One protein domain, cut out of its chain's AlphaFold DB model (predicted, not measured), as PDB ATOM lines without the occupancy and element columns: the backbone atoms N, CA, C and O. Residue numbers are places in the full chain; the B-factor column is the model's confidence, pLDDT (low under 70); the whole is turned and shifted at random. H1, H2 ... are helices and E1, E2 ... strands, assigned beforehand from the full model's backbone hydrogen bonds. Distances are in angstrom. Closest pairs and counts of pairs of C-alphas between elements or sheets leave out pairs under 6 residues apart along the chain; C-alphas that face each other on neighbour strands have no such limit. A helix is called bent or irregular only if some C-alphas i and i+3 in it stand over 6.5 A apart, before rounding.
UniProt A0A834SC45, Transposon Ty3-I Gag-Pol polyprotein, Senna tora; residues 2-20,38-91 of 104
ATOM      1  N   ARG A   2     139.935 149.587 138.518       42.38
ATOM      2  CA  ARG A   2     139.132 148.480 139.091       42.38
ATOM      3  C   ARG A   2     138.656 147.448 138.058       42.38
ATOM      4  O   ARG A   2     138.752 146.258 138.317       42.38
ATOM      5  N   GLU A   3     138.233 147.882 136.873       58.38
ATOM      6  CA  GLU A   3     137.763 146.969 135.815       58.38
ATOM      7  C   GLU A   3     138.869 146.076 135.241       58.38
ATOM      8  O   GLU A   3     138.640 144.898 134.992       58.38
ATOM      9  N   MET A   4     140.093 146.596 135.108       39.19
ATOM     10  CA  MET A   4     141.240 145.804 134.644       39.19
ATOM     11  C   MET A   4     141.647 144.744 135.675       39.19
ATOM     12  O   MET A   4     141.961 143.619 135.303       39.19
ATOM     13  N   ALA A   5     141.566 145.069 136.969       36.09
ATOM     14  CA  ALA A   5     141.785 144.099 138.040       36.09
ATOM     15  C   ALA A   5     140.694 143.012 138.058       36.09
ATOM     16  O   ALA A   5     140.998 141.844 138.280       36.09
ATOM     17  N   VAL A   6     139.440 143.376 137.766       55.72
ATOM     18  CA  VAL A   6     138.330 142.421 137.608       55.72
ATOM     19  C   VAL A   6     138.535 141.536 136.377       55.72
ATOM     20  O   VAL A   6     138.267 140.344 136.456       55.72
ATOM     21  N   ALA A   7     139.046 142.072 135.267       49.00
ATOM     22  CA  ALA A   7     139.347 141.295 134.065       49.00
ATOM     23  C   ALA A   7     140.512 140.312 134.281       49.00
ATOM     24  O   ALA A   7     140.375 139.136 133.957       49.00
ATOM     25  N   MET A   8     141.613 140.753 134.903       53.62
ATOM     26  CA  MET A   8     142.739 139.873 135.249       53.62
ATOM     27  C   MET A   8     142.326 138.800 136.259       53.62
ATOM     28  O   MET A   8     142.724 137.646 136.123       53.62
ATOM     29  N   LYS A   9     141.480 139.154 137.235       53.84
ATOM     30  CA  LYS A   9     140.949 138.196 138.207       53.84
ATOM     31  C   LYS A   9     139.980 137.204 137.564       53.84
ATOM     32  O   LYS A   9     140.144 136.017 137.773       53.84
ATOM     33  N   ARG A  10     139.082 137.648 136.679       62.44
ATOM     34  CA  ARG A  10     138.225 136.765 135.862       62.44
ATOM     35  C   ARG A  10     139.030 135.800 134.995       62.44
ATOM     36  O   ARG A  10     138.638 134.649 134.850       62.44
ATOM     37  N   GLN A  11     140.139 136.264 134.421       52.81
ATOM     38  CA  GLN A  11     141.010 135.432 133.592       52.81
ATOM     39  C   GLN A  11     141.774 134.394 134.431       52.81
ATOM     40  O   GLN A  11     141.891 133.246 134.010       52.81
ATOM     41  N   ALA A  12     142.221 134.765 135.636       52.72
ATOM     42  CA  ALA A  12     142.805 133.833 136.601       52.72
ATOM     43  C   ALA A  12     141.766 132.837 137.157       52.72
ATOM     44  O   ALA A  12     142.053 131.646 137.263       52.72
ATOM     45  N   ASP A  13     140.545 133.295 137.443       65.81
ATOM     46  CA  ASP A  13     139.451 132.476 137.972       65.81
ATOM     47  C   ASP A  13     138.977 131.452 136.929       65.81
ATOM     48  O   ASP A  13     138.797 130.293 137.275       65.81
ATOM     49  N   ALA A  14     138.865 131.817 135.645       59.66
ATOM     50  CA  ALA A  14     138.487 130.892 134.569       59.66
ATOM     51  C   ALA A  14     139.548 129.804 134.311       59.66
ATOM     52  O   ALA A  14     139.206 128.639 134.102       59.66
ATOM     53  N   ALA A  15     140.837 130.162 134.368       54.78
ATOM     54  CA  ALA A  15     141.932 129.195 134.275       54.78
ATOM     55  C   ALA A  15     141.951 128.246 135.487       54.78
ATOM     56  O   ALA A  15     142.184 127.046 135.336       54.78
ATOM     57  N   THR A  16     141.627 128.770 136.672       56.34
ATOM     58  CA  THR A  16     141.480 127.976 137.898       56.34
ATOM     59  C   THR A  16     140.249 127.065 137.819       56.34
ATOM     60  O   THR A  16     140.343 125.905 138.200       56.34
ATOM     61  N   GLN A  17     139.138 127.526 137.232       60.00
ATOM     62  CA  GLN A  17     137.908 126.749 137.023       60.00
ATOM     63  C   GLN A  17     138.096 125.596 136.024       60.00
ATOM     64  O   GLN A  17     137.568 124.510 136.248       60.00
ATOM     65  N   MET A  18     138.893 125.791 134.963       58.44
ATOM     66  CA  MET A  18     139.282 124.705 134.047       58.44
ATOM     67  C   MET A  18     140.137 123.641 134.742       58.44
ATOM     68  O   MET A  18     139.938 122.454 134.504       58.44
ATOM     69  N   MET A  19     141.063 124.048 135.617       53.41
ATOM     70  CA  MET A  19     141.858 123.103 136.409       53.41
ATOM     71  C   MET A  19     141.025 122.411 137.496       53.41
ATOM     72  O   MET A  19     141.253 121.239 137.775       53.41
ATOM     73  N   GLN A  20     140.027 123.088 138.072       53.34
ATOM     74  CA  GLN A  20     139.152 122.510 139.095       53.34
ATOM     75  C   GLN A  20     138.169 121.482 138.531       53.34
ATOM     76  O   GLN A  20     137.937 120.469 139.180       53.34
ATOM     77  N   SER A  38     141.704 117.107 126.692       83.94
ATOM     78  CA  SER A  38     142.188 118.087 125.710       83.94
ATOM     79  C   SER A  38     143.716 118.186 125.679       83.94
ATOM     80  O   SER A  38     144.272 119.036 124.984       83.94
ATOM     81  N   LEU A  39     144.402 117.332 126.443       86.81
ATOM     82  CA  LEU A  39     145.846 117.373 126.629       86.81
ATOM     83  C   LEU A  39     146.502 116.170 125.955       86.81
ATOM     84  O   LEU A  39     146.223 115.022 126.301       86.81
ATOM     85  N   ALA A  40     147.426 116.456 125.041       89.62
ATOM     86  CA  ALA A  40     148.241 115.462 124.362       89.62
ATOM     87  C   ALA A  40     149.734 115.810 124.465       89.62
ATOM     88  O   ALA A  40     150.112 116.982 124.499       89.62
ATOM     89  N   CYS A  41     150.572 114.781 124.515       89.44
ATOM     90  CA  CYS A  41     152.003 114.842 124.259       89.44
ATOM     91  C   CYS A  41     152.222 114.156 122.909       89.44
ATOM     92  O   CYS A  41     151.803 113.017 122.731       89.44
ATOM     93  N   LEU A  42     152.819 114.857 121.951       91.50
ATOM     94  CA  LEU A  42     153.082 114.314 120.618       91.50
ATOM     95  C   LEU A  42     154.549 113.906 120.510       91.50
ATOM     96  O   LEU A  42     155.408 114.558 121.109       91.50
ATOM     97  N   ASN A  43     154.827 112.849 119.746       91.56
ATOM     98  CA  ASN A  43     156.177 112.332 119.496       91.56
ATOM     99  C   ASN A  43     156.983 112.065 120.784       91.56
ATOM    100  O   ASN A  43     158.193 112.296 120.838       91.56
ATOM    101  N   CYS A  44     156.326 111.594 121.844       91.06
ATOM    102  CA  CYS A  44     156.975 111.323 123.121       91.06
ATOM    103  C   CYS A  44     157.856 110.069 122.980       91.06
ATOM    104  O   CYS A  44     157.354 109.023 122.549       91.06
ATOM    105  N   PRO A  45     159.147 110.131 123.355       90.94
ATOM    106  CA  PRO A  45     160.003 108.956 123.354       90.94
ATOM    107  C   PRO A  45     159.648 108.051 124.535       90.94
ATOM    108  O   PRO A  45     159.670 108.483 125.690       90.94
ATOM    109  N   ILE A  46     159.366 106.783 124.257       90.94
ATOM    110  CA  ILE A  46     159.195 105.738 125.268       90.94
ATOM    111  C   ILE A  46     160.216 104.628 125.061       90.94
ATOM    112  O   ILE A  46     160.583 104.312 123.929       90.94
ATOM    113  N   VAL A  47     160.660 104.019 126.159       89.31
ATOM    114  CA  VAL A  47     161.568 102.871 126.123       89.31
ATOM    115  C   VAL A  47     160.837 101.637 126.628       89.31
ATOM    116  O   VAL A  47     160.372 101.615 127.765       89.31
ATOM    117  N   VAL A  48     160.756 100.608 125.789       87.12
ATOM    118  CA  VAL A  48     160.177  99.301 126.128       87.12
ATOM    119  C   VAL A  48     161.174  98.230 125.708       87.12
ATOM    120  O   VAL A  48     161.571  98.204 124.548       87.12
ATOM    121  N   ASP A  49     161.605  97.379 126.643       85.88
ATOM    122  CA  ASP A  49     162.596  96.315 126.390       85.88
ATOM    123  C   ASP A  49     163.845  96.820 125.634       85.88
ATOM    124  O   ASP A  49     164.230  96.315 124.580       85.88
ATOM    125  N   ASN A  50     164.435  97.917 126.126       86.31
ATOM    126  CA  ASN A  50     165.596  98.599 125.535       86.31
ATOM    127  C   ASN A  50     165.400  99.133 124.099       86.31
ATOM    128  O   ASN A  50     166.366  99.553 123.458       86.31
ATOM    129  N   ARG A  51     164.165  99.182 123.592       86.12
ATOM    130  CA  ARG A  51     163.814  99.756 122.287       86.12
ATOM    131  C   ARG A  51     163.132 101.106 122.492       86.12
ATOM    132  O   ARG A  51     162.255 101.228 123.343       86.12
ATOM    133  N   CYS A  52     163.541 102.114 121.723       90.44
ATOM    134  CA  CYS A  52     162.962 103.458 121.779       90.44
ATOM    135  C   CYS A  52     161.897 103.632 120.688       90.44
ATOM    136  O   CYS A  52     162.156 103.313 119.525       90.44
ATOM    137  N   PHE A  53     160.733 104.161 121.058       89.38
ATOM    138  CA  PHE A  53     159.615 104.437 120.157       89.38
ATOM    139  C   PHE A  53     159.134 105.870 120.338       89.38
ATOM    140  O   PHE A  53     159.090 106.366 121.459       89.38
ATOM    141  N   GLU A  54     158.731 106.511 119.246       91.12
ATOM    142  CA  GLU A  54     158.021 107.788 119.291       91.12
ATOM    143  C   GLU A  54     156.526 107.517 119.183       91.12
ATOM    144  O   GLU A  54     156.083 106.864 118.235       91.12
ATOM    145  N   ILE A  55     155.757 107.994 120.161       91.69
ATOM    146  CA  ILE A  55     154.306 107.821 120.188       91.69
ATOM    147  C   ILE A  55     153.599 109.099 120.616       91.69
ATOM    148  O   ILE A  55     154.139 109.904 121.374       91.69
ATOM    149  N   ASP A  56     152.357 109.241 120.175       91.12
ATOM    150  CA  ASP A  56     151.462 110.273 120.677       91.12
ATOM    151  C   ASP A  56     150.695 109.725 121.887       91.12
ATOM    152  O   ASP A  56     150.127 108.632 121.849       91.12
ATOM    153  N   LEU A  57     150.693 110.483 122.979       90.44
ATOM    154  CA  LEU A  57     150.046 110.155 124.243       90.44
ATOM    155  C   LEU A  57     148.974 111.186 124.570       90.44
ATOM    156  O   LEU A  57     149.165 112.384 124.383       90.44
ATOM    157  N   ILE A  58     147.871 110.731 125.154       90.50
ATOM    158  CA  ILE A  58     146.880 111.606 125.786       90.50
ATOM    159  C   ILE A  58     147.083 111.588 127.300       90.50
ATOM    160  O   ILE A  58     147.407 110.548 127.874       90.50
ATOM    161  N   ARG A  59     146.908 112.732 127.967       83.75
ATOM    162  CA  ARG A  59     146.993 112.787 129.432       83.75
ATOM    163  C   ARG A  59     145.655 112.370 130.028       83.75
ATOM    164  O   ARG A  59     144.637 113.004 129.754       83.75
ATOM    165  N   LEU A  60     145.691 111.347 130.873       84.88
ATOM    166  CA  LEU A  60     144.570 110.911 131.698       84.88
ATOM    167  C   LEU A  60     144.942 111.135 133.165       84.88
ATOM    168  O   LEU A  60     146.091 110.915 133.542       84.88
ATOM    169  N   ASN A  61     143.986 111.547 133.993       75.50
ATOM    170  CA  ASN A  61     144.200 111.774 135.425       75.50
ATOM    171  C   ASN A  61     144.159 110.476 136.249       75.50
ATOM    172  O   ASN A  61     143.668 110.429 137.369       75.50
ATOM    173  N   LEU A  62     144.720 109.395 135.709       78.00
ATOM    174  CA  LEU A  62     144.701 108.096 136.371       78.00
ATOM    175  C   LEU A  62     145.797 108.028 137.441       78.00
ATOM    176  O   LEU A  62     146.986 108.138 137.146       78.00
ATOM    177  N   SER A  63     145.406 107.816 138.697       81.25
ATOM    178  CA  SER A  63     146.364 107.598 139.783       81.25
ATOM    179  C   SER A  63     146.951 106.186 139.730       81.25
ATOM    180  O   SER A  63     146.205 105.210 139.665       81.25
ATOM    181  N   GLY A  64     148.275 106.067 139.852       83.94
ATOM    182  CA  GLY A  64     148.964 104.775 139.986       83.94
ATOM    183  C   GLY A  64     149.314 104.086 138.665       83.94
ATOM    184  O   GLY A  64     149.784 102.951 138.689       83.94
ATOM    185  N   ILE A  65     149.100 104.756 137.530       84.56
ATOM    186  CA  ILE A  65     149.489 104.281 136.202       84.56
ATOM    187  C   ILE A  65     150.246 105.404 135.492       84.56
ATOM    188  O   ILE A  65     149.697 106.485 135.304       84.56
ATOM    189  N   ASP A  66     151.485 105.138 135.074       84.88
ATOM    190  CA  ASP A  66     152.311 106.139 134.391       84.88
ATOM    191  C   ASP A  66     151.969 106.252 132.897       84.88
ATOM    192  O   ASP A  66     151.807 107.351 132.367       84.88
ATOM    193  N   VAL A  67     151.859 105.112 132.203       87.62
ATOM    194  CA  VAL A  67     151.618 105.042 130.752       87.62
ATOM    195  C   VAL A  67     150.749 103.830 130.419       87.62
ATOM    196  O   VAL A  67     150.994 102.727 130.906       87.62
ATOM    197  N   ILE A  68     149.761 104.024 129.541       89.12
ATOM    198  CA  ILE A  68     148.932 102.955 128.970       89.12
ATOM    199  C   ILE A  68     149.219 102.876 127.473       89.12
ATOM    200  O   ILE A  68     149.009 103.846 126.747       89.12
ATOM    201  N   LEU A  69     149.675 101.714 127.005       89.69
ATOM    202  CA  LEU A  69     149.863 101.440 125.580       89.69
ATOM    203  C   LEU A  69     148.661 100.661 125.050       89.69
ATOM    204  O   LEU A  69     148.318  99.597 125.564       89.69
ATOM    205  N   GLY A  70     148.007 101.213 124.030       89.44
ATOM    206  CA  GLY A  70     146.846 100.590 123.406       89.44
ATOM    207  C   GLY A  70     147.197  99.348 122.584       89.44
ATOM    208  O   GLY A  70     148.338  99.129 122.170       89.44
ATOM    209  N   MET A  71     146.175  98.550 122.275       89.62
ATOM    210  CA  MET A  71     146.308  97.365 121.417       89.62
ATOM    211  C   MET A  71     146.760  97.699 119.986       89.62
ATOM    212  O   MET A  71     147.416  96.884 119.341       89.62
ATOM    213  N   ASN A  72     146.435  98.897 119.494       88.69
ATOM    214  CA  ASN A  72     146.913  99.417 118.211       88.69
ATOM    215  C   ASN A  72     148.444  99.512 118.183       88.69
ATOM    216  O   ASN A  72     149.068  98.966 117.277       88.69
ATOM    217  N   TRP A  73     149.043 100.107 119.219       89.69
ATOM    218  CA  TRP A  73     150.494 100.219 119.328       89.69
ATOM    219  C   TRP A  73     151.160  98.839 119.379       89.69
ATOM    220  O   TRP A  73     152.157  98.613 118.694       89.69
ATOM    221  N   LEU A  74     150.589  97.887 120.129       88.56
ATOM    222  CA  LEU A  74     151.103  96.512 120.185       88.56
ATOM    223  C   LEU A  74     151.102  95.845 118.801       88.56
ATOM    224  O   LEU A  74     152.100  95.241 118.407       88.56
ATOM    225  N   SER A  75     150.013  95.999 118.044       87.94
ATOM    226  CA  SER A  75     149.879  95.451 116.689       87.94
ATOM    227  C   SER A  75     150.879  96.075 115.705       87.94
ATOM    228  O   SER A  75     151.578  95.364 114.985       87.94
ATOM    229  N   GLU A  76     151.030  97.403 115.717       88.94
ATOM    230  CA  GLU A  76     151.946  98.136 114.827       88.94
ATOM    231  C   GLU A  76     153.428  97.787 115.049       88.94
ATOM    232  O   GLU A  76     154.242  97.835 114.113       88.94
ATOM    233  N   ASN A  77     153.766  97.414 116.286       87.56
ATOM    234  CA  ASN A  77     155.121  97.080 116.716       87.56
ATOM    235  C   ASN A  77     155.377  95.566 116.812       87.56
ATOM    236  O   ASN A  77     156.449  95.164 117.258       87.56
ATOM    237  N   ASN A  78     154.434  94.730 116.347       88.75
ATOM    238  CA  ASN A  78     154.503  93.262 116.390       88.75
ATOM    239  C   ASN A  78     154.848  92.720 117.784       88.75
ATOM    240  O   ASN A  78     155.681  91.821 117.943       88.75
ATOM    241  N   VAL A  79     154.216  93.304 118.798       88.50
ATOM    242  CA  VAL A  79     154.381  92.910 120.190       88.50
ATOM    243  C   VAL A  79     153.381  91.815 120.518       88.50
ATOM    244  O   VAL A  79     152.172  91.991 120.371       88.50
ATOM    245  N   VAL A  80     153.887  90.690 121.005       85.88
ATOM    246  CA  VAL A  80     153.078  89.594 121.533       85.88
ATOM    247  C   VAL A  80     153.225  89.567 123.042       85.88
ATOM    248  O   VAL A  80     154.335  89.512 123.565       85.88
ATOM    249  N   PHE A  81     152.100  89.579 123.748       85.56
ATOM    250  CA  PHE A  81     152.065  89.337 125.184       85.56
ATOM    251  C   PHE A  81     151.481  87.946 125.430       85.56
ATOM    252  O   PHE A  81     150.386  87.625 124.967       85.56
ATOM    253  N   ASN A  82     152.222  87.093 126.133       82.25
ATOM    254  CA  ASN A  82     151.690  85.808 126.574       82.25
ATOM    255  C   ASN A  82     150.999  86.019 127.928       82.25
ATOM    256  O   ASN A  82     151.675  86.212 128.934       82.25
ATOM    257  N   CYS A  83     149.664  85.971 127.975       83.81
ATOM    258  CA  CYS A  83     148.898  86.148 129.218       83.81
ATOM    259  C   CYS A  83     149.270  85.140 130.315       83.81
ATOM    260  O   CYS A  83     149.188  85.466 131.499       83.81
ATOM    261  N   CYS A  84     149.645  83.917 129.934       87.12
ATOM    262  CA  CYS A  84     149.945  82.841 130.873       87.12
ATOM    263  C   CYS A  84     151.311  83.044 131.527       87.12
ATOM    264  O   CYS A  84     151.445  82.951 132.745       87.12
ATOM    265  N   GLU A  85     152.323  83.337 130.713       81.56
ATOM    266  CA  GLU A  85     153.709  83.466 131.176       81.56
ATOM    267  C   GLU A  85     154.041  84.900 131.617       81.56
ATOM    268  O   GLU A  85     155.038  85.124 132.301       81.56
ATOM    269  N   LYS A  86     153.208  85.873 131.226       84.06
ATOM    270  CA  LYS A  86     153.362  87.319 131.429       84.06
ATOM    271  C   LYS A  86     154.558  88.021 130.741       84.06
ATOM    272  O   LYS A  86     154.768  89.189 131.077       84.06
ATOM    273  N   PRO A  87     155.337  87.443 129.793       82.69
ATOM    274  CA  PRO A  87     156.334  88.212 129.069       82.69
ATOM    275  C   PRO A  87     155.692  89.041 127.956       82.69
ATOM    276  O   PRO A  87     154.690  88.656 127.340       82.69
ATOM    277  N   VAL A  88     156.353  90.154 127.660       83.62
ATOM    278  CA  VAL A  88     156.175  90.937 126.440       83.62
ATOM    279  C   VAL A  88     157.311  90.556 125.496       83.62
ATOM    280  O   VAL A  88     158.473  90.599 125.888       83.62
ATOM    281  N   MET A  89     156.986  90.154 124.271       86.62
ATOM    282  CA  MET A  89     157.955  89.727 123.264       86.62
ATOM    283  C   MET A  89     157.792  90.557 121.997       86.62
ATOM    284  O   MET A  89     156.688  90.688 121.467       86.62
ATOM    285  N   PHE A  90     158.900  91.081 121.482       86.94
ATOM    286  CA  PHE A  90     158.935  91.741 120.183       86.94
ATOM    287  C   PHE A  90     159.263  90.717 119.101       86.94
ATOM    288  O   PHE A  90     160.322  90.090 119.137       86.94
ATOM    289  N   ILE A  91     158.375  90.558 118.121       83.88
ATOM    290  CA  ILE A  91     158.684  89.759 116.939       83.88
ATOM    291  C   ILE A  91     159.407  90.668 115.946       83.88
ATOM    292  O   ILE A  91     158.808  91.559 115.340       83.88
TER     293      ILE A  91
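AT A GLANCE: This is residues 2 to 20 and 38 to 91 of the 104 residues of the protein "Transposon Ty3-I Gag-Pol polyprotein" of Senna tora (UniProt A0A834SC45). A bent hairpin, E1 and E2, leads through a loop to short H2 and a small hairpin, E3 and E4; lone helix H1 sticks out, making much of the length. The 73 printed residues include H1, E1, E2, H2, E3, E4, in that order: mixed class, two antiparallel sheets. The whole is extended, radius of gyration 20.2 A, spanning 66 by 24 by 19 A.

IN THESE COORDINATES: Find C-alpha 40 at (148.241, 115.462, 124.362), where E1, residues 40 to 48, starts its 20.2 A; E2, residues 51 to 58, spans 21.0 A. See H2, 71 to 76; E3, 79 to 81; E4, 88 to 90, ending at (158.935, 91.741, 120.183); and H1, 2 to 20, 26.0 A.

HOW THE PARTS SIT: Across E1 and E2, N 46 and O 53 are 2.8 A apart; across E3 and E4, N 80 and O 89, 2.8 A. The closest C-alphas of H2 and E3, Leu 74 and Val 80, are 7.3 A apart. H1 and H2 have every O i to N i+4 pair within hydrogen-bond range. H1 stands free.

THE WHOLE: Residues 21 to 37 are cut out, a C-alpha gap of 14.4 A. Link E2 to H2 is long. Residues 2 to 20 have pLDDT under 70.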